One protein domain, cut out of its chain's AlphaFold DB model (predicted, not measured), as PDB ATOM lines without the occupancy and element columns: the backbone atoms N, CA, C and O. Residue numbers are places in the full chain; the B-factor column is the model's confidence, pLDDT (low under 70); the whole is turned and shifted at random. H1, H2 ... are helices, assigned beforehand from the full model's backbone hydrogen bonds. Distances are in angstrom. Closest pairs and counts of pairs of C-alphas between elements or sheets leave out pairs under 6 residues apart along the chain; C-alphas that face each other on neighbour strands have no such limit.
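This is residues 9 to 83 of the 161 residues of an uncharacterized protein of Mesorhizobium sp. INR15 (UniProt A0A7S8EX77). H4 and H2 run the same way, overlapping in part, along an elongated body; H1 and H3 pack on H2, and small H5 lies near H4. The printed part has 75 residues, with five named helices, H1 to H5, and no named strand: all helix. It is only just compact, close to loose: radius of gyration of the C-alphas 13.2 A, spans 41 by 23 by 18 A.

H4, residues 56 to 70, touches the hub H2, residues 24 to 37, with residues 58 to 62 alone, at a shallow tilt of 23 degrees; closest C-alphas Asn 58 and Gly 33, 6.0 A. H2 touches H1, residues 9 to 20, at a steep tilt of 62 degrees; closest C-alphas Ala 27 and Ala 13, 5.1 A. H2, with residues 31 to 36 alone, touches H3, residues 42 to 49, in a helical hairpin; closest C-alphas Ile 32 and Phe 44, 5.5 A. H5, residues 77 to 82, is close to but not clearly touching H4; closest C-alphas Leu 79 and Ala 64, 6.9 A. In H1 to H5 every O i to N i+4 pair is within hydrogen-bond range.

H4 measures 20.9 A, H2 20.2 A. H1 begins at C-alpha 9 (97.446, 148.813, 71.376); H5 ends at C-alpha 82 (90.756, 136.908, 88.645).

No cut, no long link; no printed residue is under pLDDT 70.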
ATOM      1  N   TRP A   9      96.643 149.555  70.403       93.19
ATOM      2  CA  TRP A   9      97.446 148.813  71.376       93.19
ATOM      3  C   TRP A   9      98.931 148.735  70.991       93.19
ATOM      4  O   TRP A   9      99.759 148.638  71.892       93.19
ATOM      5  N   ASP A  10      99.295 148.857  69.706       93.06
ATOM      6  CA  ASP A  10     100.700 149.024  69.294       93.06
ATOM      7  C   ASP A  10     101.286 150.331  69.842       93.06
ATOM      8  O   ASP A  10     102.371 150.319  70.424       93.06
ATOM      9  N   ALA A  11     100.549 151.440  69.708       93.69
ATOM     10  CA  ALA A  11     100.969 152.737  70.240       93.69
ATOM     11  C   ALA A  11     101.121 152.688  71.767       93.69
ATOM     12  O   ALA A  11     102.129 153.142  72.299       93.69
ATOM     13  N   LEU A  12     100.162 152.059  72.454       94.44
ATOM     14  CA  LEU A  12     100.188 151.906  73.907       94.44
ATOM     15  C   LEU A  12     101.365 151.038  74.385       94.44
ATOM     16  O   LEU A  12     102.002 151.357  75.385       94.44
ATOM     17  N   ALA A  13     101.685 149.953  73.674       95.31
ATOM     18  CA  ALA A  13     102.834 149.113  74.005       95.31
ATOM     19  C   ALA A  13     104.165 149.844  73.773       95.31
ATOM     20  O   ALA A  13     105.083 149.697  74.579       95.31
ATOM     21  N   GLN A  14     104.266 150.642  72.705       95.06
ATOM     22  CA  GLN A  14     105.451 151.458  72.446       95.06
ATOM     23  C   GLN A  14     105.626 152.541  73.517       95.06
ATOM     24  O   GLN A  14     106.707 152.660  74.081       95.06
ATOM     25  N   GLU A  15     104.559 153.259  73.867       94.94
ATOM     26  CA  GLU A  15     104.588 154.248  74.946       94.94
ATOM     27  C   GLU A  15     104.998 153.609  76.283       94.94
ATOM     28  O   GLU A  15     105.867 154.126  76.982       94.94
ATOM     29  N   HIS A  16     104.435 152.444  76.618       95.00
ATOM     30  CA  HIS A  16     104.774 151.725  77.848       95.00
ATOM     31  C   HIS A  16     106.233 151.241  77.861       95.00
ATOM     32  O   HIS A  16     106.901 151.307  78.894       95.00
ATOM     33  N   CYS A  17     106.749 150.789  76.713       96.19
ATOM     34  CA  CYS A  17     108.161 150.459  76.507       96.19
ATOM     35  C   CYS A  17     109.055 151.683  76.766       96.19
ATOM     36  O   CYS A  17     110.006 151.596  77.542       96.19
ATOM     37  N   ASP A  18     108.710 152.832  76.184       95.31
ATOM     38  CA  ASP A  18     109.489 154.067  76.293       95.31
ATOM     39  C   ASP A  18     109.481 154.632  77.725       95.31
ATOM     40  O   ASP A  18     110.510 155.097  78.216       95.31
ATOM     41  N   GLN A  19     108.343 154.557  78.426       95.38
ATOM     42  CA  GLN A  19     108.193 155.071  79.793       95.38
ATOM     43  C   GLN A  19     108.878 154.199  80.851       95.38
ATOM     44  O   GLN A  19     109.410 154.721  81.831       95.38
ATOM     45  N   THR A  20     108.839 152.874  80.693       95.38
ATOM     46  CA  THR A  20     109.317 151.933  81.725       95.38
ATOM     47  C   THR A  20     110.691 151.337  81.426       95.38
ATOM     48  O   THR A  20     111.302 150.740  82.310       95.38
ATOM     49  N   GLY A  21     111.184 151.481  80.193       94.50
ATOM     50  CA  GLY A  21     112.457 150.913  79.746       94.50
ATOM     51  C   GLY A  21     112.445 149.391  79.578       94.50
ATOM     52  O   GLY A  21     113.503 148.789  79.389       94.50
ATOM     53  N   ILE A  22     111.277 148.743  79.660       95.94
ATOM     54  CA  ILE A  22     111.156 147.311  79.370       95.94
ATOM     55  C   ILE A  22     111.191 147.062  77.863       95.94
ATOM     56  O   ILE A  22     110.972 147.960  77.059       95.94
ATOM     57  N   THR A  23     111.437 145.818  77.463       96.25
ATOM     58  CA  THR A  23     111.417 145.452  76.045       96.25
ATOM     59  C   THR A  23     109.998 145.543  75.476       96.25
ATOM     60  O   THR A  23     109.019 145.247  76.165       96.25
ATOM     61  N   LEU A  24     109.872 145.884  74.190       95.12
ATOM     62  CA  LEU A  24     108.573 145.939  73.512       95.12
ATOM     63  C   LEU A  24     107.758 144.630  73.641       95.12
ATOM     64  O   LEU A  24     106.560 144.723  73.899       95.12
ATOM     65  N   PRO A  25     108.346 143.417  73.554       96.00
ATOM     66  CA  PRO A  25     107.624 142.178  73.854       96.00
ATOM     67  C   PRO A  25     107.012 142.138  75.261       96.00
ATOM     68  O   PRO A  25     105.849 141.770  75.400       96.00
ATOM     69  N   ASN A  26     107.744 142.580  76.287       96.75
ATOM     70  CA  ASN A  26     107.228 142.616  77.658       96.75
ATOM     71  C   ASN A  26     106.132 143.680  77.817       96.75
ATOM     72  O   ASN A  26     105.158 143.473  78.537       96.75
ATOM     73  N   ALA A  27     106.262 144.816  77.125       96.88
ATOM     74  CA  ALA A  27     105.213 145.827  77.084       96.88
ATOM     75  C   ALA A  27     103.934 145.278  76.440       96.88
ATOM     76  O   ALA A  27     102.860 145.411  77.023       96.88
ATOM     77  N   ARG A  28     104.048 144.580  75.302       96.62
ATOM     78  CA  ARG A  28     102.925 143.874  74.666       96.62
ATOM     79  C   ARG A  28     102.262 142.896  75.630       96.62
ATOM     80  O   ARG A  28     101.042 142.912  75.740       96.62
ATOM     81  N   ASP A  29     103.039 142.103  76.368       97.19
ATOM     82  CA  ASP A  29     102.485 141.159  77.342       97.19
ATOM     83  C   ASP A  29     101.712 141.843  78.477       97.19
ATOM     84  O   ASP A  29     100.632 141.375  78.842       97.19
ATOM     85  N   ASN A  30     102.196 142.978  78.981       96.44
ATOM     86  CA  ASN A  30     101.465 143.761  79.981       96.44
ATOM     87  C   ASN A  30     100.136 144.293  79.427       96.44
ATOM     88  O   ASN A  30      99.105 144.209  80.099       96.44
ATOM     89  N   ILE A  31     100.144 144.810  78.192       96.69
ATOM     90  CA  ILE A  31      98.923 145.286  77.535       96.69
ATOM     91  C   ILE A  31      97.956 144.122  77.299       96.69
ATOM     92  O   ILE A  31      96.770 144.252  77.586       96.69
ATOM     93  N   ILE A  32      98.434 142.960  76.853       96.50
ATOM     94  CA  ILE A  32      97.604 141.757  76.721       96.50
ATOM     95  C   ILE A  32      96.916 141.430  78.051       96.50
ATOM     96  O   ILE A  32      95.693 141.316  78.077       96.50
ATOM     97  N   GLY A  33      97.666 141.317  79.150       94.56
ATOM     98  CA  GLY A  33      97.100 140.982  80.457       94.56
ATOM     99  C   GLY A  33      96.030 141.985  80.906       94.56
ATOM    100  O   GLY A  33      94.940 141.594  81.333       94.56
ATOM    101  N   PHE A  34      96.297 143.282  80.727       94.12
ATOM    102  CA  PHE A  34      95.338 144.347  81.030       94.12
ATOM    103  C   PHE A  34      94.030 144.199  80.236       94.12
ATOM    104  O   PHE A  34      92.946 144.245  80.811       94.12
ATOM    105  N   TRP A  35      94.103 143.958  78.926       94.19
ATOM    106  CA  TRP A  35      92.902 143.834  78.095       94.19
ATOM    107  C   TRP A  35      92.161 142.504  78.304       94.19
ATOM    108  O   TRP A  35      90.929 142.496  78.356       94.19
ATOM    109  N   LEU A  36      92.877 141.395  78.522       92.62
ATOM    110  CA  LEU A  36      92.266 140.092  78.811       92.62
ATOM    111  C   LEU A  36      91.448 140.122  80.107       92.62
ATOM    112  O   LEU A  36      90.336 139.595  80.143       92.62
ATOM    113  N   THR A  37      91.953 140.779  81.156       90.00
ATOM    114  CA  THR A  37      91.197 140.948  82.415       90.00
ATOM    115  C   THR A  37      89.942 141.808  82.243       90.00
ATOM    116  O   THR A  37      88.944 141.568  82.923       90.00
ATOM    117  N   ALA A  38      89.938 142.728  81.275       90.12
ATOM    118  CA  ALA A  38      88.760 143.485  80.858       90.12
ATOM    119  C   ALA A  38      87.827 142.712  79.896       90.12
ATOM    120  O   ALA A  38      86.788 143.237  79.497       90.12
ATOM    121  N   GLY A  39      88.167 141.471  79.529       89.12
ATOM    122  CA  GLY A  39      87.360 140.617  78.654       89.12
ATOM    123  C   GLY A  39      87.565 140.857  77.158       89.12
ATOM    124  O   GLY A  39      86.795 140.340  76.349       89.12
ATOM    125  N   ASP A  40      88.593 141.610  76.771       90.75
ATOM    126  CA  ASP A  40      88.897 141.903  75.376       90.75
ATOM    127  C   ASP A  40      90.150 141.153  74.915       90.75
ATOM    128  O   ASP A  40      91.248 141.307  75.447       90.75
ATOM    129  N   THR A  41      89.979 140.323  73.890       92.88
ATOM    130  CA  THR A  41      91.038 139.464  73.350       92.88
ATOM    131  C   THR A  41      91.720 140.023  72.109       92.88
ATOM    132  O   THR A  41      92.647 139.392  71.598       92.88
ATOM    133  N   ARG A  42      91.298 141.196  71.618       93.56
ATOM    134  CA  ARG A  42      91.813 141.778  70.372       93.56
ATOM    135  C   ARG A  42      93.328 141.969  70.378       93.56
ATOM    136  O   ARG A  42      93.949 141.485  69.433       93.56
ATOM    137  N   PRO A  43      93.954 142.547  71.423       94.38
ATOM    138  CA  PRO A  43      95.410 142.679  71.443       94.38
ATOM    139  C   PRO A  43      96.121 141.322  71.439       94.38
ATOM    140  O   PRO A  43      97.138 141.163  70.767       94.38
ATOM    141  N   PHE A  44      95.564 140.324  72.140       95.50
ATOM    142  CA  PHE A  44      96.141 138.982  72.207       95.50
ATOM    143  C   PHE A  44      96.207 138.333  70.824       95.50
ATOM    144  O   PHE A  44      97.298 138.001  70.360       95.50
ATOM    145  N   PHE A  45      95.068 138.151  70.145       93.56
ATOM    146  CA  PHE A  45      95.089 137.429  68.872       93.56
ATOM    147  C   PHE A  45      95.766 138.246  67.767       93.56
ATOM    148  O   PHE A  45      96.441 137.661  66.927       93.56
ATOM    149  N   ASP A  46      95.643 139.577  67.774       95.06
ATOM    150  CA  ASP A  46      96.277 140.428  66.767       95.06
ATOM    151  C   ASP A  46      97.811 140.335  66.819       95.06
ATOM    152  O   ASP A  46      98.456 140.121  65.793       95.06
ATOM    153  N   TRP A  47      98.421 140.420  68.004       95.88
ATOM    154  CA  TRP A  47      99.872 140.260  68.131       95.88
ATOM    155  C   TRP A  47     100.340 138.826  67.877       95.88
ATOM    156  O   TRP A  47     101.355 138.635  67.206       95.88
ATOM    157  N   VAL A  48      99.605 137.819  68.357       95.69
ATOM    158  CA  VAL A  48      99.947 136.405  68.121       95.69
ATOM    159  C   VAL A  48      99.935 136.073  66.629       95.69
ATOM    160  O   VAL A  48     100.878 135.461  66.132       95.69
ATOM    161  N   LEU A  49      98.918 136.524  65.884       94.62
ATOM    162  CA  LEU A  49      98.840 136.320  64.431       94.62
ATOM    163  C   LEU A  49      99.957 137.051  63.671       94.62
ATOM    164  O   LEU A  49     100.330 136.633  62.577       94.62
ATOM    165  N   ARG A  50     100.523 138.108  64.262       93.38
ATOM    166  CA  ARG A  50     101.693 138.834  63.747       93.38
ATOM    167  C   ARG A  50     103.037 138.259  64.216       93.38
ATOM    168  O   ARG A  50     104.076 138.812  63.870       93.38
ATOM    169  N   GLY A  51     103.041 137.146  64.954       94.00
ATOM    170  CA  GLY A  51     104.253 136.425  65.353       94.00
ATOM    171  C   GLY A  51     104.808 136.775  66.735       94.00
ATOM    172  O   GLY A  51     105.874 136.270  67.095       94.00
ATOM    173  N   HIS A  52     104.105 137.590  67.532       95.19
ATOM    174  CA  HIS A  52     104.428 137.741  68.954       95.19
ATOM    175  C   HIS A  52     104.272 136.397  69.670       95.19
ATOM    176  O   HIS A  52     103.354 135.630  69.377       95.19
ATOM    177  N   LYS A  53     105.157 136.119  70.627       96.81
ATOM    178  CA  LYS A  53     105.094 134.933  71.488       96.81
ATOM    179  C   LYS A  53     104.674 135.395  72.885       96.81
ATOM    180  O   LYS A  53     105.538 135.905  73.594       96.81
ATOM    181  N   PRO A  54     103.390 135.260  73.264       95.69
ATOM    182  CA  PRO A  54     102.922 135.720  74.561       95.69
ATOM    183  C   PRO A  54     103.604 134.973  75.697       95.69
ATOM    184  O   PRO A  54     103.945 133.791  75.554       95.69
ATOM    185  N   SER A  55     103.732 135.637  76.841       97.00
ATOM    186  CA  SER A  55     104.224 134.992  78.051       97.00
ATOM    187  C   SER A  55     103.336 133.810  78.487       97.00
ATOM    188  O   SER A  55     102.134 133.772  78.178       97.00
ATOM    189  N   PRO A  56     103.890 132.843  79.245       96.19
ATOM    190  CA  PRO A  56     103.113 131.754  79.832       96.19
ATOM    191  C   PRO A  56     101.907 132.234  80.650       96.19
ATOM    192  O   PRO A  56     100.862 131.588  80.635       96.19
ATOM    193  N   GLU A  57     102.023 133.379  81.326       93.25
ATOM    194  CA  GLU A  57     100.940 133.987  82.100       93.25
ATOM    195  C   GLU A  57      99.769 134.387  81.198       93.25
ATOM    196  O   GLU A  57      98.630 134.020  81.476       93.25
ATOM    197  N   ASN A  58     100.032 135.065  80.079       94.12
ATOM    198  CA  ASN A  58      98.988 135.456  79.130       94.12
ATOM    199  C   ASN A  58      98.322 134.244  78.468       94.12
ATOM    200  O   ASN A  58      97.102 134.221  78.295       94.12
ATOM    201  N   VAL A  59      99.101 133.205  78.154       94.75
ATOM    202  CA  VAL A  59      98.563 131.927  77.664       94.75
ATOM    203  C   VAL A  59      97.652 131.281  78.714       94.75
ATOM    204  O   VAL A  59      96.569 130.803  78.374       94.75
ATOM    205  N   LEU A  60      98.048 131.306  79.990       91.94
ATOM    206  CA  LEU A  60      97.240 130.786  81.091       91.94
ATOM    207  C   LEU A  60      95.933 131.569  81.261       91.94
ATOM    208  O   LEU A  60      94.895 130.948  81.490       91.94
ATOM    209  N   LEU A  61      95.953 132.900  81.116       91.81
ATOM    210  CA  LEU A  61      94.735 133.712  81.187       91.81
ATOM    211  C   LEU A  61      93.744 133.314  80.088       91.81
ATOM    212  O   LEU A  61      92.580 133.050  80.379       91.81
ATOM    213  N   VAL A  62      94.208 133.186  78.842       92.69
ATOM    214  CA  VAL A  62      93.362 132.744  77.723       92.69
ATOM    215  C   VAL A  62      92.815 131.336  77.965       92.69
ATOM    216  O   VAL A  62      91.615 131.115  77.806       92.69
ATOM    217  N   ALA A  63      93.652 130.398  78.418       91.06
ATOM    218  CA  ALA A  63      93.215 129.044  78.758       91.06
ATOM    219  C   ALA A  63      92.149 129.044  79.867       91.06
ATOM    220  O   ALA A  63      91.161 128.313  79.785       91.06
ATOM    221  N   ALA A  64      92.303 129.898  80.879       90.69
ATOM    222  CA  ALA A  64      91.323 130.045  81.942       90.69
ATOM    223  C   ALA A  64      90.004 130.654  81.434       90.69
ATOM    224  O   ALA A  64      88.934 130.165  81.794       90.69
ATOM    225  N   MET A  65      90.054 131.649  80.543       91.50
ATOM    226  CA  MET A  65      88.853 132.195  79.899       91.50
ATOM    227  C   MET A  65      88.137 131.147  79.029       91.50
ATOM    228  O   MET A  65      86.905 131.122  78.998       91.50
ATOM    229  N   MET A  66      88.874 130.261  78.345       90.00
ATOM    230  CA  MET A  66      88.298 129.124  77.606       90.00
ATOM    231  C   MET A  66      87.610 128.138  78.554       90.00
ATOM    232  O   MET A  66      86.445 127.801  78.357       90.00
ATOM    233  N   ALA A  67      88.303 127.719  79.618       88.31
ATOM    234  CA  ALA A  67      87.754 126.801  80.611       88.31
ATOM    235  C   ALA A  67      86.521 127.386  81.316       88.31
ATOM    236  O   ALA A  67      85.572 126.657  81.575       88.31
ATOM    237  N   ARG A  68      86.478 128.701  81.567       87.75
ATOM    238  CA  ARG A  68      85.307 129.365  82.160       87.75
ATOM    239  C   ARG A  68      84.064 129.262  81.278       87.75
ATOM    240  O   ARG A  68      82.961 129.178  81.807       87.75
ATOM    241  N   ALA A  69      84.240 129.308  79.960       85.62
ATOM    242  CA  ALA A  69      83.136 129.234  79.009       85.62
ATOM    243  C   ALA A  69      82.637 127.801  78.779       85.62
ATOM    244  O   ALA A  69      81.443 127.605  78.568       85.62
ATOM    245  N   ASP A  70      83.538 126.819  78.811       82.00
ATOM    246  CA  ASP A  70      83.220 125.421  78.502       82.00
ATOM    247  C   ASP A  70      82.905 124.584  79.752       82.00
ATOM    248  O   ASP A  70      81.871 123.925  79.828       82.00
ATOM    249  N   SER A  71      83.782 124.646  80.754       81.94
ATOM    250  CA  SER A  71      83.788 123.767  81.924       81.94
ATOM    251  C   SER A  71      84.184 124.550  83.188       81.94
ATOM    252  O   SER A  71      85.240 124.294  83.770       81.94
ATOM    253  N   PRO A  72      83.375 125.524  83.651       81.88
ATOM    254  CA  PRO A  72      83.777 126.460  84.703       81.88
ATOM    255  C   PRO A  72      84.160 125.774  86.019       81.88
ATOM    256  O   PRO A  72      84.967 126.307  86.774       81.88
ATOM    257  N   ASP A  73      83.635 124.584  86.303       84.56
ATOM    258  CA  ASP A  73      83.908 123.856  87.543       84.56
ATOM    259  C   ASP A  73      85.345 123.340  87.666       84.56
ATOM    260  O   ASP A  73      85.815 123.144  88.784       84.56
ATOM    261  N   VAL A  74      86.074 123.209  86.552       82.56
ATOM    262  CA  VAL A  74      87.477 122.760  86.563       82.56
ATOM    263  C   VAL A  74      88.458 123.863  86.969       82.56
ATOM    264  O   VAL A  74      89.624 123.585  87.244       82.56
ATOM    265  N   LEU A  75      88.007 125.122  87.011       84.50
ATOM    266  CA  LEU A  75      88.866 126.249  87.351       84.50
ATOM    267  C   LEU A  75      89.131 126.326  88.863       84.50
ATOM    268  O   LEU A  75      88.180 126.373  89.651       84.50
ATOM    269  N   PRO A  76      90.404 126.450  89.286       86.25
ATOM    270  CA  PRO A  76      90.747 126.815  90.654       86.25
ATOM    271  C   PRO A  76      90.075 128.130  91.064       86.25
ATOM    272  O   PRO A  76      90.042 129.076  90.275       86.25
ATOM    273  N   SER A  77      89.613 128.237  92.315       84.44
ATOM    274  CA  SER A  77      88.883 129.422  92.804       84.44
ATOM    275  C   SER A  77      89.631 130.737  92.556       84.44
ATOM    276  O   SER A  77      89.040 131.696  92.080       84.44
ATOM    277  N   LYS A  78      90.961 130.752  92.739       82.06
ATOM    278  CA  LYS A  78      91.798 131.935  92.462       82.06
ATOM    279  C   LYS A  78      91.676 132.447  91.020       82.06
ATOM    280  O   LYS A  78      91.704 133.651  90.800       82.06
ATOM    281  N   LEU A  79      91.552 131.549  90.040       80.25
ATOM    282  CA  LEU A  79      91.405 131.918  88.628       80.25
ATOM    283  C   LEU A  79      89.964 132.308  88.284       80.25
ATOM    284  O   LEU A  79      89.759 133.171  87.432       80.25
ATOM    285  N   LYS A  80      88.970 131.728  88.972       79.44
ATOM    286  CA  LYS A  80      87.566 132.154  88.849       79.44
ATOM    287  C   LYS A  80      87.379 133.609  89.277       79.44
ATOM    288  O   LYS A  80      86.624 134.329  88.631       79.44
ATOM    289  N   ASP A  81      88.073 134.055  90.315       78.88
ATOM    290  CA  ASP A  81      87.925 135.429  90.803       78.88
ATOM    291  C   ASP A  81      88.710 136.435  89.945       78.88
ATOM    292  O   ASP A  81      88.245 137.547  89.711       78.88
ATOM    293  N   ALA A  82      89.874 136.032  89.421       74.56
ATOM    294  CA  ALA A  82      90.756 136.908  88.645       74.56
ATOM    295  C   ALA A  82      90.270 137.207  87.213       74.56
ATOM    296  O   ALA A  82      90.648 138.227  86.640       74.56
ATOM    297  N   LEU A  83      89.459 136.329  86.614       79.00
ATOM    298  CA  LEU A  83      89.033 136.443  85.214       79.00
ATOM    299  C   LEU A  83      87.514 136.372  85.089       79.00
ATOM    300  O   LEU A  83      87.003 135.305  84.750       79.00
TER     301      LEU A  83